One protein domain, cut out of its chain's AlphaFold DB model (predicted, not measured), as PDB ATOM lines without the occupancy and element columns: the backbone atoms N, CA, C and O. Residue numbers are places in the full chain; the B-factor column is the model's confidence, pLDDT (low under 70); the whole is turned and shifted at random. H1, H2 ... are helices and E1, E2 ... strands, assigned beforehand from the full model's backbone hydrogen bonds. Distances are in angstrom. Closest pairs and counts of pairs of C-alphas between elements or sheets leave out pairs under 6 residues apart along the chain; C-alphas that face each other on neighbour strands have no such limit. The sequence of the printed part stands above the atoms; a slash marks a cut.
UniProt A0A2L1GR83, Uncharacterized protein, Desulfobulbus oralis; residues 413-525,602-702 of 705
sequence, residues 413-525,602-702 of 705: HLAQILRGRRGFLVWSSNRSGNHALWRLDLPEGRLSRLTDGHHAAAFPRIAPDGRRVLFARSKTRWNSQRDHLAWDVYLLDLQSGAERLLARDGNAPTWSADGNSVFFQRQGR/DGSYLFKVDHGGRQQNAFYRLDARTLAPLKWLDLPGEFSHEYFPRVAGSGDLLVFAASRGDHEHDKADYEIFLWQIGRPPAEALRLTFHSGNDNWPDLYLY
ATOM      1  N   HIS A 413       4.166 -36.448  -7.238       80.69
ATOM      2  CA  HIS A 413       3.608 -37.699  -7.758       80.69
ATOM      3  C   HIS A 413       2.594 -37.424  -8.881       80.69
ATOM      4  O   HIS A 413       2.614 -38.084  -9.919       80.69
ATOM      5  N   LEU A 414       1.769 -36.382  -8.729       86.06
ATOM      6  CA  LEU A 414       0.856 -35.934  -9.783       86.06
ATOM      7  C   LEU A 414       1.613 -35.573 -11.071       86.06
ATOM      8  O   LEU A 414       1.249 -36.038 -12.152       86.06
ATOM      9  N   ALA A 415       2.691 -34.789 -10.963       84.50
ATOM     10  CA  ALA A 415       3.521 -34.418 -12.106       84.50
ATOM     11  C   ALA A 415       4.142 -35.646 -12.802       84.50
ATOM     12  O   ALA A 415       4.203 -35.693 -14.033       84.50
ATOM     13  N   GLN A 416       4.543 -36.664 -12.032       86.00
ATOM     14  CA  GLN A 416       5.079 -37.920 -12.560       86.00
ATOM     15  C   GLN A 416       4.027 -38.729 -13.334       86.00
ATOM     16  O   GLN A 416       4.316 -39.216 -14.429       86.00
ATOM     17  N   ILE A 417       2.801 -38.851 -12.807       89.44
ATOM     18  CA  ILE A 417       1.694 -39.548 -13.488       89.44
ATOM     19  C   ILE A 417       1.337 -38.839 -14.801       89.44
ATOM     20  O   ILE A 417       1.156 -39.490 -15.833       89.44
ATOM     21  N   LEU A 418       1.290 -37.505 -14.779       90.06
ATOM     22  CA  LEU A 418       0.972 -36.691 -15.953       90.06
ATOM     23  C   LEU A 418       2.101 -36.664 -16.993       90.06
ATOM     24  O   LEU A 418       1.827 -36.383 -18.158       90.06
ATOM     25  N   ARG A 419       3.341 -37.008 -16.615       89.12
ATOM     26  CA  ARG A 419       4.529 -37.007 -17.493       89.12
ATOM     27  C   ARG A 419       4.756 -35.655 -18.185       89.12
ATOM     28  O   ARG A 419       5.058 -35.604 -19.366       89.12
ATOM     29  N   GLY A 420       4.562 -34.558 -17.453       86.75
ATOM     30  CA  GLY A 420       4.712 -33.194 -17.984       86.75
ATOM     31  C   GLY A 420       3.515 -32.663 -18.783       86.75
ATOM     32  O   GLY A 420       3.485 -31.471 -19.090       86.75
ATOM     33  N   ARG A 421       2.495 -33.489 -19.060       92.00
ATOM     34  CA  ARG A 421       1.258 -33.046 -19.721       92.00
ATOM     35  C   ARG A 421       0.435 -32.153 -18.798       92.00
ATOM     36  O   ARG A 421       0.339 -32.389 -17.594       92.00
ATOM     37  N   ARG A 422      -0.210 -31.149 -19.390       93.50
ATOM     38  CA  ARG A 422      -1.178 -30.281 -18.707       93.50
ATOM     39  C   ARG A 422      -2.593 -30.707 -19.063       93.50
ATOM     40  O   ARG A 422      -2.831 -31.288 -20.121       93.50
ATOM     41  N   GLY A 423      -3.543 -30.377 -18.207       95.00
ATOM     42  CA  GLY A 423      -4.935 -30.731 -18.430       95.00
ATOM     43  C   GLY A 423      -5.853 -30.153 -17.375       95.00
ATOM     44  O   GLY A 423      -5.464 -29.290 -16.592       95.00
ATOM     45  N   PHE A 424      -7.086 -30.634 -17.354       96.81
ATOM     46  CA  PHE A 424      -8.018 -30.322 -16.287       96.81
ATOM     47  C   PHE A 424      -9.030 -31.444 -16.091       96.81
ATOM     48  O   PHE A 424      -9.391 -32.169 -17.021       96.81
ATOM     49  N   LEU A 425      -9.497 -31.553 -14.854       97.25
ATOM     50  CA  LEU A 425     -10.559 -32.457 -14.451       97.25
ATOM     51  C   LEU A 425     -11.863 -31.685 -14.259       97.25
ATOM     52  O   LEU A 425     -11.823 -30.568 -13.744       97.25
ATOM     53  N   VAL A 426     -13.002 -32.295 -14.592       98.19
ATOM     54  CA  VAL A 426     -14.333 -31.827 -14.187       98.19
ATOM     55  C   VAL A 426     -15.099 -32.940 -13.481       98.19
ATOM     56  O   VAL A 426     -15.085 -34.076 -13.937       98.19
ATOM     57  N   TRP A 427     -15.786 -32.626 -12.384       97.88
ATOM     58  CA  TRP A 427     -16.669 -33.560 -11.673       97.88
ATOM     59  C   TRP A 427     -17.831 -32.805 -11.022       97.88
ATOM     60  O   TRP A 427     -17.842 -31.571 -10.990       97.88
ATOM     61  N   SER A 428     -18.827 -33.534 -10.524       96.38
ATOM     62  CA  SER A 428     -19.918 -32.957  -9.741       96.38
ATOM     63  C   SER A 428     -19.660 -33.141  -8.248       96.38
ATOM     64  O   SER A 428     -19.248 -34.211  -7.812       96.38
ATOM     65  N   SER A 429     -19.887 -32.088  -7.463       93.06
ATOM     66  CA  SER A 429     -19.645 -32.094  -6.020       93.06
ATOM     67  C   SER A 429     -20.670 -31.273  -5.258       93.06
ATOM     68  O   SER A 429     -21.000 -30.152  -5.654       93.06
ATOM     69  N   ASN A 430     -21.116 -31.797  -4.118       89.12
ATOM     70  CA  ASN A 430     -21.998 -31.101  -3.179       89.12
ATOM     71  C   ASN A 430     -21.257 -30.233  -2.138       89.12
ATOM     72  O   ASN A 430     -21.898 -29.683  -1.240       89.12
ATOM     73  N   ARG A 431     -19.933 -30.061  -2.273       85.50
ATOM     74  CA  ARG A 431     -19.075 -29.312  -1.329       85.50
ATOM     75  C   ARG A 431     -19.494 -27.870  -1.030       85.50
ATOM     76  O   ARG A 431     -19.062 -27.289  -0.048       85.50
ATOM     77  N   SER A 432     -20.342 -27.278  -1.866       78.44
ATOM     78  CA  SER A 432     -20.855 -25.912  -1.703       78.44
ATOM     79  C   SER A 432     -22.351 -25.844  -1.396       78.44
ATOM     80  O   SER A 432     -22.992 -24.844  -1.716       78.44
ATOM     81  N   GLY A 433     -22.948 -26.905  -0.854       78.88
ATOM     82  CA  GLY A 433     -24.373 -26.918  -0.512       78.88
ATOM     83  C   GLY A 433     -25.199 -27.910  -1.320       78.88
ATOM     84  O   GLY A 433     -26.088 -28.589  -0.817       78.88
ATOM     85  N   ASN A 434     -24.926 -27.946  -2.615       85.06
ATOM     86  CA  ASN A 434     -25.653 -28.719  -3.607       85.06
ATOM     87  C   ASN A 434     -24.686 -29.093  -4.728       85.06
ATOM     88  O   ASN A 434     -23.649 -28.441  -4.877       85.06
ATOM     89  N   HIS A 435     -25.033 -30.111  -5.512       90.88
ATOM     90  CA  HIS A 435     -24.198 -30.570  -6.615       90.88
ATOM     91  C   HIS A 435     -23.967 -29.450  -7.629       90.88
ATOM     92  O   HIS A 435     -24.878 -29.020  -8.333       90.88
ATOM     93  N   ALA A 436     -22.731 -28.982  -7.691       94.06
ATOM     94  CA  ALA A 436     -22.232 -28.075  -8.704       94.06
ATOM     95  C   ALA A 436     -21.075 -28.739  -9.441       94.06
ATOM     96  O   ALA A 436     -20.473 -29.687  -8.937       94.06
ATOM     97  N   LEU A 437     -20.759 -28.237 -10.629       97.62
ATOM     98  CA  LEU A 437     -19.597 -28.708 -11.364       97.62
ATOM     99  C   LEU A 437     -18.352 -27.992 -10.851       97.62
ATOM    100  O   LEU A 437     -18.357 -26.774 -10.658       97.62
ATOM    101  N   TRP A 438     -17.293 -28.759 -10.648       96.00
ATOM    102  CA  TRP A 438     -15.998 -28.280 -10.190       96.00
ATOM    103  C   TRP A 438     -14.928 -28.643 -11.196       96.00
ATOM    104  O   TRP A 438     -15.037 -29.656 -11.883       96.00
ATOM    105  N   ARG A 439     -13.909 -27.794 -11.276       96.38
ATOM    106  CA  ARG A 439     -12.758 -27.943 -12.154       96.38
ATOM    107  C   ARG A 439     -11.472 -27.915 -11.349       96.38
ATOM    108  O   ARG A 439     -11.295 -27.027 -10.518       96.38
ATOM    109  N   LEU A 440     -10.564 -28.834 -11.655       95.12
ATOM    110  CA  LEU A 440      -9.197 -28.856 -11.135       95.12
ATOM    111  C   LEU A 440      -8.224 -28.747 -12.305       95.12
ATOM    112  O   LEU A 440      -8.176 -29.650 -13.139       95.12
ATOM    113  N   ASP A 441      -7.470 -27.653 -12.378       93.81
ATOM    114  CA  ASP A 441      -6.390 -27.510 -13.359       93.81
ATOM    115  C   ASP A 441      -5.167 -28.338 -12.933       93.81
ATOM    116  O   ASP A 441      -4.791 -28.346 -11.758       93.81
ATOM    117  N   LEU A 442      -4.557 -29.038 -13.889       91.88
ATOM    118  CA  LEU A 442      -3.447 -29.961 -13.676       91.88
ATOM    119  C   LEU A 442      -2.213 -29.543 -14.499       91.88
ATOM    120  O   LEU A 442      -2.356 -29.277 -15.700       91.88
ATOM    121  N   PRO A 443      -0.998 -29.600 -13.915       88.75
ATOM    122  CA  PRO A 443      -0.664 -30.088 -12.567       88.75
ATOM    123  C   PRO A 443      -0.804 -29.043 -11.442       88.75
ATOM    124  O   PRO A 443      -0.482 -29.346 -10.297       88.75
ATOM    125  N   GLU A 444      -1.241 -27.817 -11.739       83.88
ATOM    126  CA  GLU A 444      -1.166 -26.670 -10.817       83.88
ATOM    127  C   GLU A 444      -2.059 -26.810  -9.575       83.88
ATOM    128  O   GLU A 444      -1.865 -26.096  -8.594       83.88
ATOM    129  N   GLY A 445      -3.050 -27.702  -9.613       84.81
ATOM    130  CA  GLY A 445      -3.957 -27.959  -8.498       84.81
ATOM    131  C   GLY A 445      -4.966 -26.834  -8.259       84.81
ATOM    132  O   GLY A 445      -5.555 -26.749  -7.181       84.81
ATOM    133  N   ARG A 446      -5.184 -25.948  -9.241       88.94
ATOM    134  CA  ARG A 446      -6.115 -24.825  -9.091       88.94
ATOM    135  C   ARG A 446      -7.558 -25.320  -9.171       88.94
ATOM    136  O   ARG A 446      -8.036 -25.696 -10.240       88.94
ATOM    137  N   LEU A 447      -8.248 -25.283  -8.034       91.06
ATOM    138  CA  LEU A 447      -9.659 -25.635  -7.908       91.06
ATOM    139  C   LEU A 447     -10.556 -24.427  -8.215       91.06
ATOM    140  O   LEU A 447     -10.372 -23.348  -7.655       91.06
ATOM    141  N   SER A 448     -11.562 -24.615  -9.063       93.12
ATOM    142  CA  SER A 448     -12.566 -23.597  -9.382       93.12
ATOM    143  C   SER A 448     -13.953 -24.211  -9.532       93.12
ATOM    144  O   SER A 448     -14.107 -25.387  -9.858       93.12
ATOM    145  N   ARG A 449     -14.981 -23.406  -9.269       93.88
ATOM    146  CA  ARG A 449     -16.380 -23.798  -9.427       93.88
ATOM    147  C   ARG A 449     -16.888 -23.338 -10.791       93.88
ATOM    148  O   ARG A 449     -16.667 -22.189 -11.160       93.88
ATOM    149  N   LEU A 450     -17.574 -24.221 -11.512       96.88
ATOM    150  CA  LEU A 450     -18.088 -23.971 -12.860       96.88
ATOM    151  C   LEU A 450     -19.585 -23.625 -12.896       96.88
ATOM    152  O   LEU A 450     -20.016 -22.951 -13.822       96.88
ATOM    153  N   THR A 451     -20.380 -24.067 -11.913       95.94
ATOM    154  CA  THR A 451     -21.829 -23.776 -11.839       95.94
ATOM    155  C   THR A 451     -22.255 -23.313 -10.444       95.94
ATOM    156  O   THR A 451     -21.650 -23.695  -9.444       95.94
ATOM    157  N   ASP A 452     -23.313 -22.504 -10.345       86.69
ATOM    158  CA  ASP A 452     -23.758 -21.848  -9.098       86.69
ATOM    159  C   ASP A 452     -24.431 -22.770  -8.058       86.69
ATOM    160  O   ASP A 452     -24.566 -22.404  -6.886       86.69
ATOM    161  N   GLY A 453     -24.808 -23.994  -8.452       81.12
ATOM    162  CA  GLY A 453     -25.480 -24.997  -7.616       81.12
ATOM    163  C   GLY A 453     -26.889 -24.624  -7.141       81.12
ATOM    164  O   GLY A 453     -27.382 -25.246  -6.196       81.12
ATOM    165  N   HIS A 454     -27.560 -23.646  -7.759       83.44
ATOM    166  CA  HIS A 454     -28.972 -23.368  -7.482       83.44
ATOM    167  C   HIS A 454     -29.848 -24.572  -7.823       83.44
ATOM    168  O   HIS A 454     -30.703 -24.954  -7.025       83.44
ATOM    169  N   HIS A 455     -29.574 -25.208  -8.959       88.94
ATOM    170  CA  HIS A 455     -30.080 -26.525  -9.318       88.94
ATOM    171  C   HIS A 455     -28.913 -27.503  -9.425       88.94
ATOM    172  O   HIS A 455     -27.858 -27.153  -9.958       88.94
ATOM    173  N   ALA A 456     -29.106 -28.726  -8.927       90.81
ATOM    174  CA  ALA A 456     -28.079 -29.759  -8.956       90.81
ATOM    175  C   ALA A 456     -27.580 -30.017 -10.391       90.81
ATOM    176  O   ALA A 456     -28.384 -30.163 -11.315       90.81
ATOM    177  N   ALA A 457     -26.262 -30.082 -10.571       95.38
ATOM    178  CA  ALA A 457     -25.597 -30.415 -11.826       95.38
ATOM    179  C   ALA A 457     -24.839 -31.740 -11.677       95.38
ATOM    180  O   ALA A 457     -24.035 -31.883 -10.759       95.38
ATOM    181  N   ALA A 458     -25.073 -32.697 -12.569       95.00
ATOM    182  CA  ALA A 458     -24.502 -34.041 -12.518       95.00
ATOM    183  C   ALA A 458     -24.061 -34.520 -13.911       95.00
ATOM    184  O   ALA A 458     -24.360 -33.883 -14.922       95.00
ATOM    185  N   PHE A 459     -23.351 -35.651 -13.961       95.38
ATOM    186  CA  PHE A 459     -22.875 -36.281 -15.200       95.38
ATOM    187  C   PHE A 459     -22.096 -35.339 -16.150       95.38
ATOM    188  O   PHE A 459     -22.410 -35.304 -17.342       95.38
ATOM    189  N   PRO A 460     -21.104 -34.557 -15.676       97.69
ATOM    190  CA  PRO A 460     -20.328 -33.708 -16.568       97.69
ATOM    191  C   PRO A 460     -19.509 -34.540 -17.561       97.69
ATOM    192  O   PRO A 460     -18.934 -35.570 -17.204       97.69
ATOM    193  N   ARG A 461     -19.435 -34.080 -18.810       96.44
ATOM    194  CA  ARG A 461     -18.590 -34.639 -19.869       96.44
ATOM    195  C   ARG A 461     -17.900 -33.532 -20.643       96.44
ATOM    196  O   ARG A 461     -18.565 -32.657 -21.206       96.44
ATOM    197  N   ILE A 462     -16.576 -33.581 -20.685       97.31
ATOM    198  CA  ILE A 462     -15.757 -32.608 -21.401       97.31
ATOM    199  C   ILE A 462     -15.857 -32.909 -22.901       97.31
ATOM    200  O   ILE A 462     -15.817 -34.064 -23.326       97.31
ATOM    201  N   ALA A 463     -16.048 -31.867 -23.705       95.25
ATOM    202  CA  ALA A 463     -16.058 -31.986 -25.156       95.25
ATOM    203  C   ALA A 463     -14.668 -32.388 -25.683       95.25
ATOM    204  O   ALA A 463     -13.664 -32.003 -25.081       95.25
ATOM    205  N   PRO A 464     -14.572 -33.083 -26.834       93.12
ATOM    206  CA  PRO A 464     -13.281 -33.453 -27.431       93.12
ATOM    207  C   PRO A 464     -12.344 -32.269 -27.716       93.12
ATOM    208  O   PRO A 464     -11.136 -32.451 -27.798       93.12
ATOM    209  N   ASP A 465     -12.888 -31.056 -27.848       92.94
ATOM    210  CA  ASP A 465     -12.126 -29.817 -28.045       92.94
ATOM    211  C   ASP A 465     -11.582 -29.194 -26.741       92.94
ATOM    212  O   ASP A 465     -10.855 -28.200 -26.791       92.94
ATOM    213  N   GLY A 466     -11.967 -29.720 -25.574       95.69
ATOM    214  CA  GLY A 466     -11.592 -29.196 -24.261       95.69
ATOM    215  C   GLY A 466     -12.180 -27.823 -23.913       95.69
ATOM    216  O   GLY A 466     -11.802 -27.243 -22.896       95.69
ATOM    217  N   ARG A 467     -13.090 -27.272 -24.728       96.38
ATOM    218  CA  ARG A 467     -13.646 -25.913 -24.560       96.38
ATOM    219  C   ARG A 467     -15.029 -25.892 -23.924       96.38
ATOM    220  O   ARG A 467     -15.470 -24.848 -23.450       96.38
ATOM    221  N   ARG A 468     -15.730 -27.025 -23.925       97.56
ATOM    222  CA  ARG A 468     -17.129 -27.118 -23.491       97.56
ATOM    223  C   ARG A 468     -17.345 -28.293 -22.545       97.56
ATOM    224  O   ARG A 468     -16.646 -29.300 -22.629       97.56
ATOM    225  N   VAL A 469     -18.341 -28.177 -21.673       98.38
ATOM    226  CA  VAL A 469     -18.785 -29.251 -20.774       98.38
ATOM    227  C   VAL A 469     -20.274 -29.482 -20.955       98.38
ATOM    228  O   VAL A 469     -21.080 -28.564 -20.862       98.38
ATOM    229  N   LEU A 470     -20.641 -30.727 -21.200       97.75
ATOM    230  CA  LEU A 470     -22.016 -31.193 -21.249       97.75
ATOM    231  C   LEU A 470     -22.401 -31.747 -19.882       97.75
ATOM    232  O   LEU A 470     -21.587 -32.426 -19.269       97.75
ATOM    233  N   PHE A 471     -23.605 -31.482 -19.393       98.12
ATOM    234  CA  PHE A 471     -24.035 -31.985 -18.088       98.12
ATOM    235  C   PHE A 471     -25.556 -32.090 -17.986       98.12
ATOM    236  O   PHE A 471     -26.292 -31.477 -18.762       98.12
ATOM    237  N   ALA A 472     -26.028 -32.868 -17.016       97.25
ATOM    238  CA  ALA A 472     -27.432 -32.928 -16.640       97.25
ATOM    239  C   ALA A 472     -27.709 -31.914 -15.521       97.25
ATOM    240  O   ALA A 472     -27.016 -31.899 -14.502       97.25
ATOM    241  N   ARG A 473     -28.734 -31.080 -15.688       96.44
ATOM    242  CA  ARG A 473     -29.213 -30.133 -14.680       96.44
ATOM    243  C   ARG A 473     -30.585 -30.542 -14.177       96.44
ATOM    244  O   ARG A 473     -31.499 -30.782 -14.959       96.44
ATOM    245  N   SER A 474     -30.727 -30.559 -12.862       92.75
ATOM    246  CA  SER A 474     -31.987 -30.805 -12.182       92.75
ATOM    247  C   SER A 474     -33.010 -29.703 -12.487       92.75
ATOM    248  O   SER A 474     -32.679 -28.517 -12.516       92.75
ATOM    249  N   LYS A 475     -34.276 -30.083 -12.678       86.19
ATOM    250  CA  LYS A 475     -35.397 -29.146 -12.877       86.19
ATOM    251  C   LYS A 475     -35.845 -28.451 -11.590       86.19
ATOM    252  O   LYS A 475     -36.546 -27.445 -11.643       86.19
ATOM    253  N   THR A 476     -35.459 -29.002 -10.445       79.62
ATOM    254  CA  THR A 476     -35.682 -28.440  -9.107       79.62
ATOM    255  C   THR A 476     -34.332 -28.188  -8.430       79.62
ATOM    256  O   THR A 476     -33.278 -28.540  -8.970       79.62
ATOM    257  N   ARG A 477     -34.334 -27.617  -7.217       80.19
ATOM    258  CA  ARG A 477     -33.105 -27.395  -6.435       80.19
ATOM    259  C   ARG A 477     -32.247 -28.655  -6.335       80.19
ATOM    260  O   ARG A 477     -31.057 -28.605  -6.628       80.19
ATOM    261  N   TRP A 478     -32.849 -29.781  -5.981       83.94
ATOM    262  CA  TRP A 478     -32.163 -31.057  -5.843       83.94
ATOM    263  C   TRP A 478     -33.082 -32.180  -6.317       83.94
ATOM    264  O   TRP A 478     -34.267 -32.174  -5.988       83.94
ATOM    265  N   ASN A 479     -32.519 -33.142  -7.043       81.44
ATOM    266  CA  ASN A 479     -33.156 -34.407  -7.386       81.44
ATOM    267  C   ASN A 479     -32.140 -35.531  -7.211       81.44
ATOM    268  O   ASN A 479     -30.948 -35.331  -7.446       81.44
ATOM    269  N   SER A 480     -32.621 -36.716  -6.838       84.81
ATOM    270  CA  SER A 480     -31.785 -37.915  -6.846       84.81
ATOM    271  C   SER A 480     -31.363 -38.236  -8.271       84.81
ATOM    272  O   SER A 480     -32.168 -38.173  -9.206       84.81
ATOM    273  N   GLN A 481     -30.120 -38.671  -8.435       86.88
ATOM    274  CA  GLN A 481     -29.604 -39.132  -9.722       86.88
ATOM    275  C   GLN A 481     -30.284 -40.422 -10.214       86.88
ATOM    276  O   GLN A 481     -30.118 -40.804 -11.371       86.88
ATOM    277  N   ARG A 482     -31.091 -41.071  -9.361       82.62
ATOM    278  CA  ARG A 482     -31.966 -42.198  -9.720       82.62
ATOM    279  C   ARG A 482     -33.275 -41.763 -10.382       82.62
ATOM    280  O   ARG A 482     -33.964 -42.606 -10.953       82.62
ATOM    281  N   ASP A 483     -33.659 -40.491 -10.274       84.50
ATOM    282  CA  ASP A 483     -34.850 -39.972 -10.946       84.50
ATOM    283  C   ASP A 483     -34.498 -39.535 -12.364       84.50
ATOM    284  O   ASP A 483     -34.047 -38.422 -12.604       84.50
ATOM    285  N   HIS A 484     -34.726 -40.419 -13.329       79.12
ATOM    286  CA  HIS A 484     -34.366 -40.178 -14.725       79.12
ATOM    287  C   HIS A 484     -35.244 -39.134 -15.439       79.12
ATOM    288  O   HIS A 484     -34.939 -38.776 -16.574       79.12
ATOM    289  N   LEU A 485     -36.333 -38.660 -14.821       79.25
ATOM    290  CA  LEU A 485     -37.284 -37.715 -15.428       79.25
ATOM    291  C   LEU A 485     -37.026 -36.260 -15.020       79.25
ATOM    292  O   LEU A 485     -37.550 -35.326 -15.637       79.25
ATOM    293  N   ALA A 486     -36.214 -36.056 -13.988       83.25
ATOM    294  CA  ALA A 486     -36.080 -34.771 -13.320       83.25
ATOM    295  C   ALA A 486     -34.914 -33.901 -13.834       83.25
ATOM    296  O   ALA A 486     -34.566 -32.904 -13.199       83.25
ATOM    297  N   TRP A 487     -34.337 -34.253 -14.989       92.06
ATOM    298  CA  TRP A 487     -33.130 -33.634 -15.540       92.06
ATOM    299  C   TRP A 487     -33.337 -33.098 -16.959       92.06
ATOM    300  O   TRP A 487     -34.146 -33.623 -17.726       92.06
ATOM    301  N   ASP A 488     -32.586 -32.051 -17.286       95.94
ATOM    302  CA  ASP A 488     -32.432 -31.461 -18.614       95.94
ATOM    303  C   ASP A 488     -30.936 -31.443 -18.987       95.94
ATOM    304  O   ASP A 488     -30.070 -31.358 -18.115       95.94
ATOM    305  N   VAL A 489     -30.605 -31.484 -20.280       97.69
ATOM    306  CA  VAL A 489     -29.214 -31.486 -20.768       97.69
ATOM    307  C   VAL A 489     -28.768 -30.069 -21.095       97.69
ATOM    308  O   VAL A 489     -29.393 -29.381 -21.906       97.69
ATOM    309  N   TYR A 490     -27.648 -29.657 -20.510       98.12
ATOM    310  CA  TYR A 490     -27.055 -28.336 -20.672       98.12
ATOM    311  C   TYR A 490     -25.632 -28.419 -21.213       98.12
ATOM    312  O   TYR A 490     -24.892 -29.365 -20.947       98.12
ATOM    313  N   LEU A 491     -25.255 -27.379 -21.947       97.94
ATOM    314  CA  LEU A 491     -23.907 -27.127 -22.426       97.94
ATOM    315  C   LEU A 491     -23.349 -25.893 -21.726       97.94
ATOM    316  O   LEU A 491     -23.966 -24.833 -21.783       97.94
ATOM    317  N   LEU A 492     -22.187 -26.035 -21.110       98.25
ATOM    318  CA  LEU A 492     -21.405 -24.963 -20.518       98.25
ATOM    319  C   LEU A 492     -20.214 -24.645 -21.424       98.25
ATOM    320  O   LEU A 492     -19.431 -25.534 -21.765       98.25
ATOM    321  N   ASP A 493     -20.063 -23.377 -21.779       97.75
ATOM    322  CA  ASP A 493     -18.862 -22.849 -22.416       97.75
ATOM    323  C   ASP A 493     -17.826 -22.463 -21.347       97.75
ATOM    324  O   ASP A 493     -18.112 -21.665 -20.455       97.75
ATOM    325  N   LEU A 494     -16.619 -23.037 -21.411       96.75
ATOM    326  CA  LEU A 494     -15.606 -22.857 -20.363       96.75
ATOM    327  C   LEU A 494     -14.889 -21.502 -20.422       96.75
ATOM    328  O   LEU A 494     -14.217 -21.143 -19.457       96.75
ATOM    329  N   GLN A 495     -14.996 -20.765 -21.529       94.81
ATOM    330  CA  GLN A 495     -14.347 -19.463 -21.682       94.81
ATOM    331  C   GLN A 495     -15.231 -18.334 -21.145       94.81
ATOM    332  O   GLN A 495     -14.756 -17.462 -20.421       94.81
ATOM    333  N   SER A 496     -16.510 -18.348 -21.509       95.69
ATOM    334  CA  SER A 496     -17.494 -17.329 -21.128       95.69
ATOM    335  C   SER A 496     -18.249 -17.660 -19.841       95.69
ATOM    336  O   SER A 496     -18.831 -16.764 -19.236       95.69
ATOM    337  N   GLY A 497     -18.282 -18.935 -19.436       94.56
ATOM    338  CA  GLY A 497     -19.152 -19.418 -18.362       94.56
ATOM    339  C   GLY A 497     -20.632 -19.479 -18.759       94.56
ATOM    340  O   GLY A 497     -21.487 -19.698 -17.904       94.56
ATOM    341  N   ALA A 498     -20.958 -19.264 -20.039       96.12
ATOM    342  CA  ALA A 498     -22.333 -19.256 -20.511       96.12
ATOM    343  C   ALA A 498     -22.908 -20.674 -20.582       96.12
ATOM    344  O   ALA A 498     -22.293 -21.599 -21.121       96.12
ATOM    345  N   GLU A 499     -24.133 -20.823 -20.089       95.81
ATOM    346  CA  GLU A 499     -24.873 -22.077 -20.124       95.81
ATOM    347  C   GLU A 499     -26.011 -22.017 -21.141       95.81
ATOM    348  O   GLU A 499     -26.766 -21.045 -21.214       95.81
ATOM    349  N   ARG A 500     -26.178 -23.099 -21.900       95.81
ATOM    350  CA  ARG A 500     -27.234 -23.249 -22.900       95.81
ATOM    351  C   ARG A 500     -27.969 -24.567 -22.698       95.81
ATOM    352  O   ARG A 500     -27.351 -25.627 -22.721       95.81
ATOM    353  N   LEU A 501     -29.293 -24.503 -22.562       96.62
ATOM    354  CA  LEU A 501     -30.154 -25.687 -22.608       96.62
ATOM    355  C   LEU A 501     -30.070 -26.315 -24.008       96.62
ATOM    356  O   LEU A 501     -30.345 -25.636 -24.996       96.62
ATOM    357  N   LEU A 502     -29.698 -27.593 -24.086       96.31
ATOM    358  CA  LEU A 502     -29.630 -28.342 -25.343       96.31
ATOM    359  C   LEU A 502     -30.850 -29.232 -25.563       96.31
ATOM    360  O   LEU A 502     -31.378 -29.266 -26.668       96.31
ATOM    361  N   ALA A 503     -31.289 -29.948 -24.528       95.38
ATOM    362  CA  ALA A 503     -32.412 -30.870 -24.627       95.38
ATOM    363  C   ALA A 503     -33.179 -30.937 -23.307       95.38
ATOM    364  O   ALA A 503     -32.585 -30.934 -22.228       95.38
ATOM    365  N   ARG A 504     -34.508 -31.027 -23.395       92.31
ATOM    366  CA  ARG A 504     -35.371 -31.259 -22.230       92.31
ATOM    367  C   ARG A 504     -35.517 -32.747 -21.935       92.31
ATOM    368  O   ARG A 504     -35.365 -33.577 -22.838       92.31
ATOM    369  N   ASP A 505     -35.853 -33.059 -20.687       89.75
ATOM    370  CA  ASP A 505     -36.146 -34.415 -20.213       89.75
ATOM    371  C   ASP A 505     -34.989 -35.394 -20.476       89.75
ATOM    372  O   ASP A 505     -35.214 -36.539 -20.875       89.75
ATOM    373  N   GLY A 506     -33.750 -34.926 -20.322       92.44
ATOM    374  CA  GLY A 506     -32.547 -35.658 -20.697       92.44
ATOM    375  C   GLY A 506     -31.551 -35.820 -19.547       92.44
ATOM    376  O   GLY A 506     -31.358 -34.905 -18.750       92.44
ATOM    377  N   ASN A 507     -30.904 -36.983 -19.479       93.06
ATOM    378  CA  ASN A 507     -29.949 -37.359 -18.437       93.06
ATOM    379  C   ASN A 507     -28.737 -38.119 -19.017       93.06
ATOM    380  O   ASN A 507     -28.754 -38.527 -20.182       93.06
ATOM    381  N   ALA A 508     -27.691 -38.294 -18.201       92.56
ATOM    382  CA  ALA A 508     -26.442 -38.993 -18.518       92.56
ATOM    383  C   ALA A 508     -25.883 -38.663 -19.921       92.56
ATOM    384  O   ALA A 508     -25.663 -39.572 -20.727       92.56
ATOM    385  N   PRO A 509     -25.696 -37.371 -20.254       95.00
ATOM    386  CA  PRO A 509     -25.342 -36.978 -21.606       95.00
ATOM    387  C   PRO A 509     -23.857 -37.255 -21.906       95.00
ATOM    388  O   PRO A 509     -23.014 -37.255 -21.011       95.00
ATOM    389  N   THR A 510     -23.513 -37.485 -23.173       93.06
ATOM    390  CA  THR A 510     -22.141 -37.724 -23.644       93.06
ATOM    391  C   THR A 510     -21.924 -37.216 -25.073       93.06
ATOM    392  O   THR A 510     -22.876 -36.856 -25.764       93.06
ATOM    393  N   TRP A 511     -20.669 -37.169 -25.512       92.88
ATOM    394  CA  TRP A 511     -20.256 -36.628 -26.808       92.88
ATOM    395  C   TRP A 511     -20.034 -37.730 -27.843       92.88
ATOM    396  O   TRP A 511     -19.608 -38.835 -27.505       92.88
ATOM    397  N   SER A 512     -20.264 -37.410 -29.115       90.56
ATOM    398  CA  SER A 512     -19.633 -38.138 -30.217       90.56
ATOM    399  C   SER A 512     -18.128 -37.880 -30.248       90.56
ATOM    400  O   SER A 512     -17.659 -36.832 -29.802       90.56
ATOM    401  N   ALA A 513     -17.366 -38.830 -30.796       86.50
ATOM    402  CA  ALA A 513     -15.909 -38.728 -30.889       86.50
ATOM    403  C   ALA A 513     -15.447 -37.484 -31.676       86.50
ATOM    404  O   ALA A 513     -14.426 -36.893 -31.347       86.50
ATOM    405  N   ASP A 514     -16.230 -37.058 -32.671       88.38
ATOM    406  CA  ASP A 514     -15.983 -35.858 -33.478       88.38
ATOM    407  C   ASP A 514     -16.477 -34.549 -32.827       88.38
ATOM    408  O   ASP A 514     -16.229 -33.468 -33.353       88.38
ATOM    409  N   GLY A 515     -17.198 -34.621 -31.702       91.50
ATOM    410  CA  GLY A 515     -17.743 -33.457 -30.999       91.50
ATOM    411  C   GLY A 515     -18.924 -32.756 -31.689       91.50
ATOM    412  O   GLY A 515     -19.366 -31.713 -31.200       91.50
ATOM    413  N   ASN A 516     -19.457 -33.300 -32.789       93.25
ATOM    414  CA  ASN A 516     -20.557 -32.690 -33.553       93.25
ATOM    415  C   ASN A 516     -21.950 -33.100 -33.058       93.25
ATOM    416  O   ASN A 516     -22.958 -32.482 -33.408       93.25
ATOM    417  N   SER A 517     -22.037 -34.154 -32.252       95.00
ATOM    418  CA  SER A 517     -23.293 -34.676 -31.730       95.00
ATOM    419  C   SER A 517     -23.218 -34.935 -30.233       95.00
ATOM    420  O   SER A 517     -22.176 -35.262 -29.666       95.00
ATOM    421  N   VAL A 518     -24.377 -34.822 -29.599       95.75
ATOM    422  CA  VAL A 518     -24.597 -35.164 -28.199       95.75
ATOM    423  C   VAL A 518     -25.511 -36.375 -28.139       95.75
ATOM    424  O   VAL A 518     -26.531 -36.409 -28.819       95.75
ATOM    425  N   PHE A 519     -25.184 -37.350 -27.303       94.62
ATOM    426  CA  PHE A 519     -26.087 -38.446 -26.986       94.62
ATOM    427  C   PHE A 519     -26.573 -38.328 -25.554       94.62
ATOM    428  O   PHE A 519     -25.815 -37.926 -24.677       94.62
ATOM    429  N   PHE A 520     -27.829 -38.670 -25.301       95.31
ATOM    430  CA  PHE A 520     -28.396 -38.588 -23.962       95.31
ATOM    431  C   PHE A 520     -29.559 -39.555 -23.788       95.31
ATOM    432  O   PHE A 520     -30.238 -39.944 -24.744       95.31
ATOM    433  N   GLN A 521     -29.794 -39.920 -22.537       94.62
ATOM    434  CA  GLN A 521     -30.927 -40.731 -22.139       94.62
ATOM    435  C   GLN A 521     -32.152 -39.834 -21.953       94.62
ATOM    436  O   GLN A 521     -32.052 -38.808 -21.288       94.62
ATOM    437  N   ARG A 522     -33.321 -40.225 -22.462       93.00
ATOM    438  CA  ARG A 522     -34.596 -39.534 -22.208       93.00
ATOM    439  C   ARG A 522     -35.596 -40.462 -21.547       93.00
ATOM    440  O   ARG A 522     -35.703 -41.643 -21.887       93.00
ATOM    441  N   GLN A 523     -36.321 -39.913 -20.577       85.12
ATOM    442  CA  GLN A 523     -37.374 -40.609 -19.831       85.12
ATOM    443  C   GLN A 523     -36.960 -41.956 -19.222       85.12
ATOM    444  O   GLN A 523     -37.776 -42.867 -19.080       85.12
ATOM    445  N   GLY A 524     -35.679 -42.138 -18.911       86.81
ATOM    446  CA  GLY A 524     -35.201 -43.409 -18.382       86.81
ATOM    447  C   GLY A 524     -35.010 -44.522 -19.422       86.81
ATOM    448  O   GLY A 524     -34.334 -45.497 -19.120       86.81
ATOM    449  N   ARG A 525     -35.601 -44.419 -20.619       92.69
ATOM    450  CA  ARG A 525     -35.934 -45.581 -21.476       92.69
ATOM    451  C   ARG A 525     -35.547 -45.424 -22.943       92.69
ATOM    452  O   ARG A 525     -35.733 -46.353 -23.725       92.69
ATOM    453  N   ASP A 602     -10.487 -45.748 -27.952       90.56
ATOM    454  CA  ASP A 602     -10.135 -46.455 -29.189       90.56
ATOM    455  C   ASP A 602     -11.123 -47.583 -29.557       90.56
ATOM    456  O   ASP A 602     -11.005 -48.198 -30.615       90.56
ATOM    457  N   GLY A 603     -12.094 -47.887 -28.688       92.50
ATOM    458  CA  GLY A 603     -13.095 -48.934 -28.887       92.50
ATOM    459  C   GLY A 603     -12.562 -50.367 -28.787       92.50
ATOM    460  O   GLY A 603     -13.306 -51.305 -29.085       92.50
ATOM    461  N   SER A 604     -11.304 -50.564 -28.377       92.00
ATOM    462  CA  SER A 604     -10.683 -51.891 -28.284       92.00
ATOM    463  C   SER A 604     -11.149 -52.704 -27.070       92.00
ATOM    464  O   SER A 604     -11.060 -53.934 -27.079       92.00
ATOM    465  N   TYR A 605     -11.706 -52.058 -26.043       94.12
ATOM    466  CA  TYR A 605     -12.276 -52.723 -24.871       94.12
ATOM    467  C   TYR A 605     -13.418 -51.914 -24.241       94.12
ATOM    468  O   TYR A 605     -13.658 -50.753 -24.568       94.12
ATOM    469  N   LEU A 606     -14.122 -52.541 -23.303       94.44
ATOM    470  CA  LEU A 606     -15.025 -51.875 -22.374       94.44
ATOM    471  C   LEU A 606     -14.504 -52.040 -20.956       94.44
ATOM    472  O   LEU A 606     -13.755 -52.967 -20.654       94.44
ATOM    473  N   PHE A 607     -14.953 -51.184 -20.061       94.31
ATOM    474  CA  PHE A 607     -14.843 -51.422 -18.633       94.31
ATOM    475  C   PHE A 607     -16.220 -51.328 -17.989       94.31
ATOM    476  O   PHE A 607     -17.118 -50.683 -18.528       94.31
ATOM    477  N   LYS A 608     -16.388 -52.005 -16.858       94.50
ATOM    478  CA  LYS A 608     -17.610 -51.988 -16.051       94.50
ATOM    479  C   LYS A 608     -17.267 -52.029 -14.570       94.50
ATOM    480  O   LYS A 608     -16.214 -52.542 -14.193       94.50
ATOM    481  N   VAL A 609     -18.197 -51.571 -13.748       94.88
ATOM    482  CA  VAL A 609     -18.184 -51.804 -12.303       94.88
ATOM    483  C   VAL A 609     -18.934 -53.104 -12.038       94.88
ATOM    484  O   VAL A 609     -20.082 -53.253 -12.464       94.88
ATOM    485  N   ASP A 610     -18.303 -54.063 -11.370       93.44
ATOM    486  CA  ASP A 610     -18.948 -55.322 -10.998       93.44
ATOM    487  C   ASP A 610     -18.493 -55.795  -9.618       93.44
ATOM    488  O   ASP A 610     -17.559 -55.254  -9.031       93.44
ATOM    489  N   HIS A 611     -19.169 -56.809  -9.101       90.12
ATOM    490  CA  HIS A 611     -18.940 -57.341  -7.769       90.12
ATOM    491  C   HIS A 611     -17.629 -58.146  -7.697       90.12
ATOM    492  O   HIS A 611     -17.062 -58.576  -8.705       90.12
ATOM    493  N   GLY A 612     -17.162 -58.407  -6.477       85.56
ATOM    494  CA  GLY A 612     -15.984 -59.224  -6.186       85.56
ATOM    495  C   GLY A 612     -14.718 -58.436  -5.847       85.56
ATOM    496  O   GLY A 612     -13.636 -59.027  -5.883       85.56
ATOM    497  N   GLY A 613     -14.826 -57.139  -5.541       85.44
ATOM    498  CA  GLY A 613     -13.736 -56.347  -4.952       85.44
ATOM    499  C   GLY A 613     -13.683 -56.429  -3.425       85.44
ATOM    500  O   GLY A 613     -14.543 -57.066  -2.805       85.44
ATOM    501  N   ARG A 614     -12.670 -55.807  -2.806       84.50
ATOM    502  CA  ARG A 614     -12.440 -55.909  -1.348       84.50
ATOM    503  C   ARG A 614     -13.616 -55.383  -0.534       84.50
ATOM    504  O   ARG A 614     -13.984 -55.996   0.466       84.50
ATOM    505  N   GLN A 615     -14.217 -54.286  -0.977       81.88
ATOM    506  CA  GLN A 615     -15.464 -53.778  -0.430       81.88
ATOM    507  C   GLN A 615     -16.562 -53.875  -1.499       81.88
ATOM    508  O   GLN A 615     -17.083 -52.899  -2.008       81.88
ATOM    509  N   GLN A 616     -16.938 -55.102  -1.849       83.25
ATOM    510  CA  GLN A 616     -18.033 -55.426  -2.775       83.25
ATOM    511  C   GLN A 616     -17.711 -55.216  -4.255       83.25
ATOM    512  O   GLN A 616     -17.790 -56.195  -4.994       83.25
ATOM    513  N   ASN A 617     -17.341 -54.015  -4.697       89.56
ATOM    514  CA  ASN A 617     -17.195 -53.700  -6.122       89.56
ATOM    515  C   ASN A 617     -15.736 -53.546  -6.549       89.56
ATOM    516  O   ASN A 617     -14.876 -53.307  -5.719       89.56
ATOM    517  N   ALA A 618     -15.481 -53.750  -7.839       92.88
ATOM    518  CA  ALA A 618     -14.205 -53.524  -8.505       92.88
ATOM    519  C   ALA A 618     -14.455 -53.183  -9.982       92.88
ATOM    520  O   ALA A 618     -15.529 -53.452 -10.541       92.88
ATOM    521  N   PHE A 619     -13.446 -52.644 -10.661       95.94
ATOM    522  CA  PHE A 619     -13.504 -52.446 -12.106       95.94
ATOM    523  C   PHE A 619     -13.059 -53.696 -12.849       95.94
ATOM    524  O   PHE A 619     -12.023 -54.289 -12.550       95.94
ATOM    525  N   TYR A 620     -13.820 -54.058 -13.875       95.75
ATOM    526  CA  TYR A 620     -13.512 -55.139 -14.799       95.75
ATOM    527  C   TYR A 620     -13.331 -54.579 -16.201       95.75
ATOM    528  O   TYR A 620     -14.100 -53.725 -16.633       95.75
ATOM    529  N   ARG A 621     -12.346 -55.102 -16.925       95.12
ATOM    530  CA  ARG A 621     -12.093 -54.830 -18.338       95.12
ATOM    531  C   ARG A 621     -12.635 -55.980 -19.179       95.12
ATOM    532  O   ARG A 621     -12.429 -57.137 -18.834       95.12
ATOM    533  N   LEU A 622     -13.330 -55.665 -20.262       95.31
ATOM    534  CA  LEU A 622     -13.894 -56.618 -21.208       95.31
ATOM    535  C   LEU A 622     -13.283 -56.366 -22.578       95.31
ATOM    536  O   LEU A 622     -13.340 -55.246 -23.080       95.31
ATOM    537  N   ASP A 623     -12.741 -57.400 -23.202       93.69
ATOM    538  CA  ASP A 623     -12.319 -57.312 -24.598       93.69
ATOM    539  C   ASP A 623     -13.525 -57.012 -25.508       93.69
ATOM    540  O   ASP A 623     -14.594 -57.607 -25.357       93.69
ATOM    541  N   ALA A 624     -13.373 -56.085 -26.457       91.88
ATOM    542  CA  ALA A 624     -14.485 -55.604 -27.278       91.88
ATOM    543  C   ALA A 624     -15.094 -56.662 -28.212       91.88
ATOM    544  O   ALA A 624     -16.180 -56.426 -28.754       91.88
ATOM    545  N   ARG A 625     -14.403 -57.783 -28.457       89.12
ATOM    546  CA  ARG A 625     -14.867 -58.861 -29.341       89.12
ATOM    547  C   ARG A 625     -15.457 -60.016 -28.546       89.12
ATOM    548  O   ARG A 625     -16.541 -60.483 -28.870       89.12
ATOM    549  N   THR A 626     -14.745 -60.473 -27.522       91.88
ATOM    550  CA  THR A 626     -15.136 -61.647 -26.727       91.88
ATOM    551  C   THR A 626     -16.074 -61.305 -25.573       91.88
ATOM    552  O   THR A 626     -16.780 -62.185 -25.090       91.88
ATOM    553  N   LEU A 627     -16.078 -60.045 -25.119       90.56
ATOM    554  CA  LEU A 627     -16.809 -59.560 -23.943       90.56
ATOM    555  C   LEU A 627     -16.470 -60.311 -22.640       90.56
ATOM    556  O   LEU A 627     -17.210 -60.223 -21.659       90.56
ATOM    557  N   ALA A 628     -15.341 -61.025 -22.604       88.69
ATOM    558  CA  ALA A 628     -14.888 -61.752 -21.427       88.69
ATOM    559  C   ALA A 628     -14.363 -60.772 -20.358       88.69
ATOM    560  O   ALA A 628     -13.485 -59.962 -20.668       88.69
ATOM    561  N   PRO A 629     -14.871 -60.818 -19.110       91.06
ATOM    562  CA  PRO A 629     -14.453 -59.898 -18.062       91.06
ATOM    563  C   PRO A 629     -13.141 -60.339 -17.396       91.06
ATOM    564  O   PRO A 629     -12.977 -61.495 -17.014       91.06
ATOM    565  N   LEU A 630     -12.247 -59.381 -17.169       93.44
ATOM    566  CA  LEU A 630     -11.025 -59.515 -16.379       93.44
ATOM    567  C   LEU A 630     -11.023 -58.443 -15.287       93.44
ATOM    568  O   LEU A 630     -11.191 -57.265 -15.599       93.44
ATOM    569  N   LYS A 631     -10.822 -58.825 -14.018       93.88
ATOM    570  CA  LYS A 631     -10.673 -57.844 -12.931       93.88
ATOM    571  C   LYS A 631      -9.483 -56.935 -13.249       93.88
ATOM    572  O   LYS A 631      -8.389 -57.424 -13.518       93.88
ATOM    573  N   TRP A 632      -9.716 -55.629 -13.243       94.50
ATOM    574  CA  TRP A 632      -8.777 -54.629 -13.742       94.50
ATOM    575  C   TRP A 632      -8.245 -53.714 -12.640       94.50
ATOM    576  O   TRP A 632      -7.036 -53.502 -12.576       94.50
ATOM    577  N   LEU A 633      -9.117 -53.220 -11.757       95.38
ATOM    578  CA  LEU A 633      -8.737 -52.357 -10.637       95.38
ATOM    579  C   LEU A 633      -9.612 -52.650  -9.413       95.38
ATOM    580  O   LEU A 633     -10.827 -52.762  -9.537       95.38
ATOM    581  N   ASP A 634      -8.962 -52.783  -8.261       94.69
ATOM    582  CA  ASP A 634      -9.531 -53.031  -6.929       94.69
ATOM    583  C   ASP A 634      -8.572 -52.331  -5.952       94.69
ATOM    584  O   ASP A 634      -7.417 -52.753  -5.806       94.69
ATOM    585  N   LEU A 635      -8.972 -51.172  -5.425       93.00
ATOM    586  CA  LEU A 635      -8.101 -50.321  -4.621       93.00
ATOM    587  C   LEU A 635      -7.775 -50.986  -3.280       93.00
ATOM    588  O   LEU A 635      -8.646 -51.552  -2.619       93.00
ATOM    589  N   PRO A 636      -6.519 -50.902  -2.811       88.50
ATOM    590  CA  PRO A 636      -6.203 -51.291  -1.449       88.50
ATOM    591  C   PRO A 636      -6.672 -50.222  -0.449       88.50
ATOM    592  O   PRO A 636      -6.712 -49.032  -0.750       88.50
ATOM    593  N   GLY A 637      -6.933 -50.642   0.789       86.69
ATOM    594  CA  GLY A 637      -7.243 -49.736   1.898       86.69
ATOM    595  C   GLY A 637      -8.734 -49.462   2.087       86.69
ATOM    596  O   GLY A 637      -9.576 -50.312   1.794       86.69
ATOM    597  N   GLU A 638      -9.040 -48.300   2.667       86.75
ATOM    598  CA  GLU A 638     -10.399 -47.931   3.079       86.75
ATOM    599  C   GLU A 638     -11.256 -47.419   1.917       86.75
ATOM    600  O   GLU A 638     -12.457 -47.636   1.932       86.75
ATOM    601  N   PHE A 639     -10.668 -46.805   0.886       87.12
ATOM    602  CA  PHE A 639     -11.395 -46.303  -0.288       87.12
ATOM    603  C   PHE A 639     -11.500 -47.373  -1.385       87.12
ATOM    604  O   PHE A 639     -10.801 -47.292  -2.390       87.12
ATOM    605  N   SER A 640     -12.338 -48.394  -1.187       86.25
ATOM    606  CA  SER A 640     -12.445 -49.561  -2.092       86.25
ATOM    607  C   SER A 640     -13.879 -49.825  -2.588       86.25
ATOM    608  O   SER A 640     -14.253 -50.934  -2.952       86.25
ATOM    609  N   HIS A 641     -14.717 -48.785  -2.595       90.75
ATOM    610  CA  HIS A 641     -15.986 -48.754  -3.330       90.75
ATOM    611  C   HIS A 641     -15.798 -47.945  -4.618       90.75
ATOM    612  O   HIS A 641     -16.167 -46.773  -4.671       90.75
ATOM    613  N   GLU A 642     -15.192 -48.515  -5.659       93.06
ATOM    614  CA  GLU A 642     -14.850 -47.753  -6.863       93.06
ATOM    615  C   GLU A 642     -16.042 -47.606  -7.817       93.06
ATOM    616  O   GLU A 642     -16.757 -48.560  -8.132       93.06
ATOM    617  N   TYR A 643     -16.244 -46.387  -8.317       94.12
ATOM    618  CA  TYR A 643     -17.329 -46.009  -9.218       94.12
ATOM    619  C   TYR A 643     -16.923 -44.880 -10.168       94.12
ATOM    620  O   TYR A 643     -15.869 -44.257 -10.051       94.12
ATOM    621  N   PHE A 644     -17.793 -44.618 -11.141       94.38
ATOM    622  CA  PHE A 644     -17.672 -43.559 -12.139       94.38
ATOM    623  C   PHE A 644     -16.355 -43.573 -12.947       94.38
ATOM    624  O   PHE A 644     -15.778 -42.505 -13.163       94.38
ATOM    625  N   PRO A 645     -15.861 -44.743 -13.407       94.94
ATOM    626  CA  PRO A 645     -14.614 -44.806 -14.155       94.94
ATOM    627  C   PRO A 645     -14.699 -44.059 -15.486       94.94
ATOM    628  O   PRO A 645     -15.687 -44.145 -16.221       94.94
ATOM    629  N   ARG A 646     -13.616 -43.365 -15.833       94.19
ATOM    630  CA  ARG A 646     -13.463 -42.678 -17.108       94.19
ATOM    631  C   ARG A 646     -12.014 -42.694 -17.570       94.19
ATOM    632  O   ARG A 646     -11.115 -42.223 -16.881       94.19
ATOM    633  N   VAL A 647     -11.792 -43.251 -18.755       94.06
ATOM    634  CA  VAL A 647     -10.474 -43.274 -19.397       94.06
ATOM    635  C   VAL A 647     -10.273 -41.955 -20.140       94.06
ATOM    636  O   VAL A 647     -11.158 -41.530 -20.885       94.06
ATOM    637  N   ALA A 648      -9.126 -41.313 -19.928       92.50
ATOM    638  CA  ALA A 648      -8.744 -40.100 -20.644       92.50
ATOM    639  C   ALA A 648      -8.604 -40.376 -22.147       92.50
ATOM    640  O   ALA A 648      -8.280 -41.494 -22.542       92.50
ATOM    641  N   GLY A 649      -8.769 -39.355 -22.995       87.50
ATOM    642  CA  GLY A 649      -8.647 -39.509 -24.454       87.50
ATOM    643  C   GLY A 649      -7.308 -40.101 -24.926       87.50
ATOM    644  O   GLY A 649      -7.261 -40.745 -25.966       87.50
ATOM    645  N   SER A 650      -6.243 -39.953 -24.133       87.94
ATOM    646  CA  SER A 650      -4.923 -40.551 -24.375       87.94
ATOM    647  C   SER A 650      -4.860 -42.071 -24.165       87.94
ATOM    648  O   SER A 650      -3.892 -42.701 -24.581       87.94
ATOM    649  N   GLY A 651      -5.853 -42.671 -23.502       91.12
ATOM    650  CA  GLY A 651      -5.941 -44.114 -23.257       91.12
ATOM    651  C   GLY A 651      -5.042 -44.658 -22.140       91.12
ATOM    652  O   GLY A 651      -5.157 -45.833 -21.799       91.12
ATOM    653  N   ASP A 652      -4.171 -43.836 -21.545       92.56
ATOM    654  CA  ASP A 652      -3.173 -44.260 -20.550       92.56
ATOM    655  C   ASP A 652      -3.504 -43.870 -19.100       92.56
ATOM    656  O   ASP A 652      -2.858 -44.357 -18.169       92.56
ATOM    657  N   LEU A 653      -4.514 -43.021 -18.890       95.38
ATOM    658  CA  LEU A 653      -4.971 -42.591 -17.567       95.38
ATOM    659  C   LEU A 653      -6.447 -42.933 -17.352       95.38
ATOM    660  O   LEU A 653      -7.277 -42.763 -18.247       95.38
ATOM    661  N   LEU A 654      -6.770 -43.361 -16.133       95.94
ATOM    662  CA  LEU A 654      -8.127 -43.566 -15.645       95.94
ATOM    663  C   LEU A 654      -8.391 -42.593 -14.496       95.94
ATOM    664  O   LEU A 654      -7.641 -42.576 -13.521       95.94
ATOM    665  N   VAL A 655      -9.477 -41.832 -14.583       97.00
ATOM    666  CA  VAL A 655     -10.038 -41.114 -13.441       97.00
ATOM    667  C   VAL A 655     -11.314 -41.802 -12.975       97.00
ATOM    668  O   VAL A 655     -12.073 -42.332 -13.783       97.00
ATOM    669  N   PHE A 656     -11.540 -41.838 -11.671       96.94
ATOM    670  CA  PHE A 656     -12.704 -42.472 -11.064       96.94
ATOM    671  C   PHE A 656     -12.952 -41.896  -9.670       96.94
ATOM    672  O   PHE A 656     -12.176 -41.058  -9.211       96.94
ATOM    673  N   ALA A 657     -14.020 -42.328  -9.002       95.56
ATOM    674  CA  ALA A 657     -14.234 -42.014  -7.597       95.56
ATOM    675  C   ALA A 657     -14.271 -43.276  -6.733       95.56
ATOM    676  O   ALA A 657     -14.668 -44.341  -7.206       95.56
ATOM    677  N   ALA A 658     -13.890 -43.153  -5.467       94.25
ATOM    678  CA  ALA A 658     -14.019 -44.219  -4.480       94.25
ATOM    679  C   ALA A 658     -14.432 -43.652  -3.117       94.25
ATOM    680  O   ALA A 658     -14.090 -42.518  -2.793       94.25
ATOM    681  N   SER A 659     -15.185 -44.431  -2.342       91.88
ATOM    682  CA  SER A 659     -15.694 -44.074  -1.006       91.88
ATOM    683  C   SER A 659     -15.248 -45.092   0.050       91.88
ATOM    684  O   SER A 659     -14.758 -46.174  -0.292       91.88
ATOM    685  N   ARG A 660     -15.421 -44.756   1.339       85.31
ATOM    686  CA  ARG A 660     -14.932 -45.574   2.470       85.31
ATOM    687  C   ARG A 660     -15.821 -46.762   2.869       85.31
ATOM    688  O   ARG A 660     -15.444 -47.534   3.748       85.31
ATOM    689  N   GLY A 661     -17.008 -46.893   2.272       73.88
ATOM    690  CA  GLY A 661     -17.905 -48.034   2.517       73.88
ATOM    691  C   GLY A 661     -19.384 -47.819   2.175       73.88
ATOM    692  O   GLY A 661     -20.121 -48.792   2.005       73.88
ATOM    693  N   ASP A 662     -19.853 -46.575   2.038       75.75
ATOM    694  CA  ASP A 662     -21.170 -46.305   1.435       75.75
ATOM    695  C   ASP A 662     -21.054 -46.335  -0.103       75.75
ATOM    696  O   ASP A 662     -20.015 -46.004  -0.659       75.75
ATOM    697  N   HIS A 663     -22.091 -46.762  -0.819       81.00
ATOM    698  CA  HIS A 663     -22.142 -46.809  -2.292       81.00
ATOM    699  C   HIS A 663     -23.304 -46.000  -2.875       81.00
ATOM    700  O   HIS A 663     -23.578 -46.078  -4.074       81.00
ATOM    701  N   GLU A 664     -24.047 -45.254  -2.055       85.62
ATOM    702  CA  GLU A 664     -25.131 -44.433  -2.578       85.62
ATOM    703  C   GLU A 664     -24.578 -43.231  -3.357       85.62
ATOM    704  O   GLU A 664     -23.962 -42.331  -2.787       85.62
ATOM    705  N   HIS A 665     -24.848 -43.175  -4.664       87.81
ATOM    706  CA  HIS A 665     -24.297 -42.154  -5.564       87.81
ATOM    707  C   HIS A 665     -24.671 -40.716  -5.181       87.81
ATOM    708  O   HIS A 665     -23.962 -39.790  -5.563       87.81
ATOM    709  N   ASP A 666     -25.769 -40.530  -4.445       83.00
ATOM    710  CA  ASP A 666     -26.250 -39.222  -3.996       83.00
ATOM    711  C   ASP A 666     -25.689 -38.792  -2.623       83.00
ATOM    712  O   ASP A 666     -25.923 -37.654  -2.208       83.00
ATOM    713  N   LYS A 667     -25.018 -39.688  -1.877       78.81
ATOM    714  CA  LYS A 667     -24.697 -39.463  -0.452       78.81
ATOM    715  C   LYS A 667     -23.324 -39.909   0.012       78.81
ATOM    716  O   LYS A 667     -22.793 -39.272   0.915       78.81
ATOM    717  N   ALA A 668     -22.791 -40.985  -0.557       85.12
ATOM    718  CA  ALA A 668     -21.518 -41.536  -0.126       85.12
ATOM    719  C   ALA A 668     -20.397 -40.496  -0.263       85.12
ATOM    720  O   ALA A 668     -20.445 -39.622  -1.129       85.12
ATOM    721  N   ASP A 669     -19.377 -40.603   0.575       86.56
ATOM    722  CA  ASP A 669     -18.206 -39.725   0.621       86.56
ATOM    723  C   ASP A 669     -17.207 -40.054  -0.498       86.56
ATOM    724  O   ASP A 669     -16.026 -40.297  -0.262       86.56
ATOM    725  N   TYR A 670     -17.701 -40.131  -1.733       92.25
ATOM    726  CA  TYR A 670     -16.850 -40.379  -2.882       92.25
ATOM    727  C   TYR A 670     -15.826 -39.263  -3.037       92.25
ATOM    728  O   TYR A 670     -16.169 -38.081  -3.027       92.25
ATOM    729  N   GLU A 671     -14.588 -39.666  -3.280       93.12
ATOM    730  CA  GLU A 671     -13.481 -38.787  -3.622       93.12
ATOM    731  C   GLU A 671     -12.823 -39.246  -4.912       93.12
ATOM    732  O   GLU A 671     -12.913 -40.413  -5.291       93.12
ATOM    733  N   ILE A 672     -12.172 -38.318  -5.608       95.81
ATOM    734  CA  ILE A 672     -11.642 -38.564  -6.942       95.81
ATOM    735  C   ILE A 672     -10.226 -39.131  -6.870       95.81
ATOM    736  O   ILE A 672      -9.373 -38.611  -6.154       95.81
ATOM    737  N   PHE A 673      -9.962 -40.147  -7.687       95.75
ATOM    738  CA  PHE A 673      -8.670 -40.801  -7.844       95.75
ATOM    739  C   PHE A 673      -8.231 -40.794  -9.308       95.75
ATOM    740  O   PHE A 673      -9.046 -40.902 -10.224       95.75
ATOM    741  N   LEU A 674      -6.920 -40.704  -9.519       95.94
ATOM    742  CA  LEU A 674      -6.255 -40.803 -10.809       95.94
ATOM    743  C   LEU A 674      -5.302 -41.993 -10.799       95.94
ATOM    744  O   LEU A 674      -4.452 -42.111  -9.921       95.94
ATOM    745  N   TRP A 675      -5.400 -42.854 -11.803       95.44
ATOM    746  CA  TRP A 675      -4.558 -44.034 -11.932       95.44
ATOM    747  C   TRP A 675      -3.927 -44.115 -13.318       95.44
ATOM    748  O   TRP A 675      -4.584 -43.898 -14.338       95.44
ATOM    749  N   GLN A 676      -2.636 -44.442 -13.350       95.25
ATOM    750  CA  GLN A 676      -1.930 -44.756 -14.584       95.25
ATOM    751  C   GLN A 676      -2.216 -46.206 -14.969       95.25
ATOM    752  O   GLN A 676      -1.825 -47.137 -14.264       95.25
ATOM    753  N   ILE A 677      -2.875 -46.397 -16.109       93.62
ATOM    754  CA  ILE A 677      -3.292 -47.716 -16.573       93.62
ATOM    755  C   ILE A 677      -2.062 -48.616 -16.746       93.62
ATOM    756  O   ILE A 677      -1.089 -48.256 -17.407       93.62
ATOM    757  N   GLY A 678      -2.122 -49.804 -16.139       91.44
ATOM    758  CA  GLY A 678      -1.045 -50.798 -16.161       91.44
ATOM    759  C   GLY A 678      -0.103 -50.747 -14.954       91.44
ATOM    760  O   GLY A 678       0.694 -51.668 -14.785       91.44
ATOM    761  N   ARG A 679      -0.204 -49.729 -14.088       94.12
ATOM    762  CA  ARG A 679       0.471 -49.713 -12.779       94.12
ATOM    763  C   ARG A 679      -0.325 -50.496 -11.728       94.12
ATOM    764  O   ARG A 679      -1.532 -50.648 -11.883       94.12
ATOM    765  N   PRO A 680       0.290 -50.976 -10.636       94.94
ATOM    766  CA  PRO A 680      -0.450 -51.549  -9.510       94.94
ATOM    767  C   PRO A 680      -1.558 -50.606  -8.987       94.94
ATOM    768  O   PRO A 680      -1.323 -49.400  -8.906       94.94
ATOM    769  N   PRO A 681      -2.743 -51.105  -8.576       93.25
ATOM    770  CA  PRO A 681      -3.815 -50.264  -8.020       93.25
ATOM    771  C   PRO A 681      -3.408 -49.435  -6.792       93.25
ATOM    772  O   PRO A 681      -3.940 -48.353  -6.578       93.25
ATOM    773  N   ALA A 682      -2.430 -49.911  -6.011       91.62
ATOM    774  CA  ALA A 682      -1.872 -49.188  -4.864       91.62
ATOM    775  C   ALA A 682      -1.190 -47.857  -5.232       91.62
ATOM    776  O   ALA A 682      -0.989 -47.019  -4.360       91.62
ATOM    777  N   GLU A 683      -0.832 -47.666  -6.505       92.50
ATOM    778  CA  GLU A 683      -0.233 -46.427  -7.014       92.50
ATOM    779  C   GLU A 683      -1.288 -45.408  -7.489       92.50
ATOM    780  O   GLU A 683      -0.933 -44.354  -8.012       92.50
ATOM    781  N   ALA A 684      -2.588 -45.695  -7.340       93.88
ATOM    782  CA  ALA A 684      -3.628 -44.716  -7.636       93.88
ATOM    783  C   ALA A 684      -3.513 -43.498  -6.704       93.88
ATOM    784  O   ALA A 684      -3.440 -43.617  -5.481       93.88
ATOM    785  N   LEU A 685      -3.524 -42.308  -7.296       93.31
ATOM    786  CA  LEU A 685      -3.366 -41.044  -6.598       93.31
ATOM    787  C   LEU A 685      -4.729 -40.433  -6.272       93.31
ATOM    788  O   LEU A 685      -5.509 -40.121  -7.171       93.31
ATOM    789  N   ARG A 686      -4.987 -40.192  -4.989       92.44
ATOM    790  CA  ARG A 686      -6.146 -39.428  -4.511       92.44
ATOM    791  C   ARG A 686      -5.990 -37.940  -4.846       92.44
ATOM    792  O   ARG A 686      -4.941 -37.351  -4.586       92.44
ATOM    793  N   LEU A 687      -7.029 -37.343  -5.426       91.88
ATOM    794  CA  LEU A 687      -7.052 -35.953  -5.897       91.88
ATOM    795  C   LEU A 687      -7.945 -35.029  -5.061       91.88
ATOM    796  O   LEU A 687      -7.726 -33.817  -5.075       91.88
ATOM    797  N   THR A 688      -8.944 -35.560  -4.355       90.56
ATOM    798  CA  THR A 688      -9.828 -34.762  -3.494       90.56
ATOM    799  C   THR A 688      -9.804 -35.253  -2.049       90.56
ATOM    800  O   THR A 688      -9.585 -36.431  -1.787       90.56
ATOM    801  N   PHE A 689      -9.957 -34.304  -1.119       87.38
ATOM    802  CA  PHE A 689      -9.785 -34.491   0.328       87.38
ATOM    803  C   PHE A 689     -10.907 -33.763   1.076       87.38
ATOM    804  O   PHE A 689     -10.715 -32.694   1.663       87.38
ATOM    805  N   HIS A 690     -12.127 -34.270   0.936       79.25
ATOM    806  CA  HIS A 690     -13.336 -33.570   1.336       79.25
ATOM    807  C   HIS A 690     -14.476 -34.559   1.602       79.25
ATOM    808  O   HIS A 690     -14.783 -35.383   0.750       79.25
ATOM    809  N   SER A 691     -15.187 -34.416   2.724       76.69
ATOM    810  CA  SER A 691     -16.249 -35.355   3.151       76.69
ATOM    811  C   SER A 691     -17.576 -35.263   2.376       76.69
ATOM    812  O   SER A 691     -18.610 -35.775   2.803       76.69
ATOM    813  N   GLY A 692     -17.569 -34.561   1.249       81.31
ATOM    814  CA  GLY A 692     -18.706 -34.439   0.341       81.31
ATOM    815  C   GLY A 692     -18.736 -35.555  -0.693       81.31
ATOM    816  O   GLY A 692     -17.856 -36.397  -0.761       81.31
ATOM    817  N   ASN A 693     -19.763 -35.526  -1.532       90.12
ATOM    818  CA  ASN A 693     -19.970 -36.501  -2.591       90.12
ATOM    819  C   ASN A 693     -19.365 -35.964  -3.896       90.12
ATOM    820  O   ASN A 693     -19.993 -35.130  -4.554       90.12
ATOM    821  N   ASP A 694     -18.151 -36.399  -4.247       93.50
ATOM    822  CA  ASP A 694     -17.522 -36.123  -5.541       93.50
ATOM    823  C   ASP A 694     -17.802 -37.269  -6.521       93.50
ATOM    824  O   ASP A 694     -17.319 -38.384  -6.355       93.50
ATOM    825  N   ASN A 695     -18.573 -37.013  -7.576       93.88
ATOM    826  CA  ASN A 695     -18.986 -38.055  -8.513       93.88
ATOM    827  C   ASN A 695     -18.825 -37.640  -9.985       93.88
ATOM    828  O   ASN A 695     -18.675 -36.463 -10.327       93.88
ATOM    829  N   TRP A 696     -18.850 -38.645 -10.866       95.56
ATOM    830  CA  TRP A 696     -18.763 -38.492 -12.325       95.56
ATOM    831  C   TRP A 696     -17.575 -37.655 -12.831       95.56
ATOM    832  O   TRP A 696     -17.803 -36.708 -13.587       95.56
ATOM    833  N   PRO A 697     -16.326 -37.982 -12.460       97.69
ATOM    834  CA  PRO A 697     -15.171 -37.274 -12.986       97.69
ATOM    835  C   PRO A 697     -14.974 -37.523 -14.490       97.69
ATOM    836  O   PRO A 697     -15.266 -38.601 -15.011       97.69
ATOM    837  N   ASP A 698     -14.429 -36.524 -15.176       97.19
ATOM    838  CA  ASP A 698     -13.946 -36.604 -16.553       97.19
ATOM    839  C   ASP A 698     -12.651 -35.793 -16.686       97.19
ATOM    840  O   ASP A 698     -12.506 -34.740 -16.057       97.19
ATOM    841  N   LEU A 699     -11.699 -36.293 -17.477       96.56
ATOM    842  CA  LEU A 699     -10.336 -35.763 -17.576       96.56
ATOM    843  C   LEU A 699     -10.009 -35.387 -19.019       96.56
ATOM    844  O   LEU A 699     -10.081 -36.222 -19.920       96.56
ATOM    845  N   TYR A 700      -9.557 -34.150 -19.208       96.00
ATOM    846  CA  TYR A 700      -9.020 -33.667 -20.471       96.00
ATOM    847  C   TYR A 700      -7.534 -33.347 -20.329       96.00
ATOM    848  O   TYR A 700      -7.135 -32.613 -19.424       96.00
ATOM    849  N   LEU A 701      -6.720 -33.878 -21.238       95.00
ATOM    850  CA  LEU A 701      -5.311 -33.523 -21.380       95.00
ATOM    851  C   LEU A 701      -5.155 -32.676 -22.638       95.00
ATOM    852  O   LEU A 701      -5.725 -33.008 -23.677       95.00
ATOM    853  N   TYR A 702      -4.387 -31.593 -22.549       91.75
ATOM    854  CA  TYR A 702      -4.063 -30.815 -23.735       91.75
ATOM    855  C   TYR A 702      -3.202 -31.658 -24.689       91.75
ATOM    856  O   TYR A 702      -2.364 -32.434 -24.213       91.75
TER     857      TYR A 702
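This is residues 413 to 525 and 602 to 702 of the 705 residues of an uncharacterized protein of Desulfobulbus oralis (UniProt A0A2L1GR83). The domain is an open horseshoe of small sheets set face to face in turn, like a propeller with a gap: E8 E9 at one end, then E4 E5 E6 E7, then E3 E2 E1 E16, then E13 E14 E15, and E10 E11 E12 at the other end. The cut in the chain lies at this gap, between E9 and E10. The printed part has 214 residues, mostly strand, with H1 followed by E1 to E16 in number order, and its sheets are antiparallel. It is compact, with a radius of gyration of the C-alphas of 16.5 A, and spans 41 by 38 by 36 A.

H1, residues 413 to 418, has every O i to N i+4 pair within hydrogen-bond range. E1, residues 423 to 429, E2, 436 to 442, and E3, 446 to 449, form a meander, each strand the antiparallel neighbour of the one before; N 425 and O 440 are 2.9 A apart, N 439 and O 448 2.8 A. E16, residues 694 to 701, is the other neighbour of E1, with N 426 and O 698 at 2.9 A. The meander E4, 457 to 462, E5, 468 to 474, E6, 487 to 493, and E7, 499 to 503, has N 461 and O 470 at 2.8 A, N 471 and O 490 at 2.9 A, and N 491 and O 500 at 2.8 A. It is face to face with E3 E2 E1 E16; Phe 459 and Trp 696 have the closest C-alphas of E4 and E16, 5.5 A apart. In the stack of sheets, sheets face to face in turn, E4 E5 E6 E7 is also face to face with the hairpin E8, 506 to 511, and E9, 517 to 522, with N 510 and O 519 at 2.8 A; the closest C-alphas of E5 and E8, those of Ala 472 and Asn 507, are 5.4 A apart. The meander E10, 605 to 613, E11, 616 to 623, and E12, 629 to 633, has N 608 and O 620 at 2.9 A and N 621 and O 630 at 2.8 A. It is face to face with the meander E13, 641 to 647, E14, 653 to 659, and E15, 671 to 676, where N 643 and O 657 are 2.8 A apart and N 656 and O 673 3.0 A; Asn 617 and His 641, the closest C-alphas of E11 and E13, are 5.8 A apart. That sheet is also face to face with E3 E2 E1 E16, and H1 only grazes it.

C-alpha 413 is at (3.608, -37.699, -7.758) and C-alpha 701, ending E16, at (-5.311, -33.523, -21.380). E11 is 22.6 A long, E10 20.3 A, E16 20.2 A. E10 bends by 66 degrees at residue 610.

The farthest C-alphas, those of His 454 and Thr 626, are 45.0 A apart. Residues 526 to 601 are not printed; C-alphas 525 and 602 are 26.9 A apart. The links E5 to E6, E14 to E15 and E15 to E16 are long. No printed residue has a pLDDT under 70.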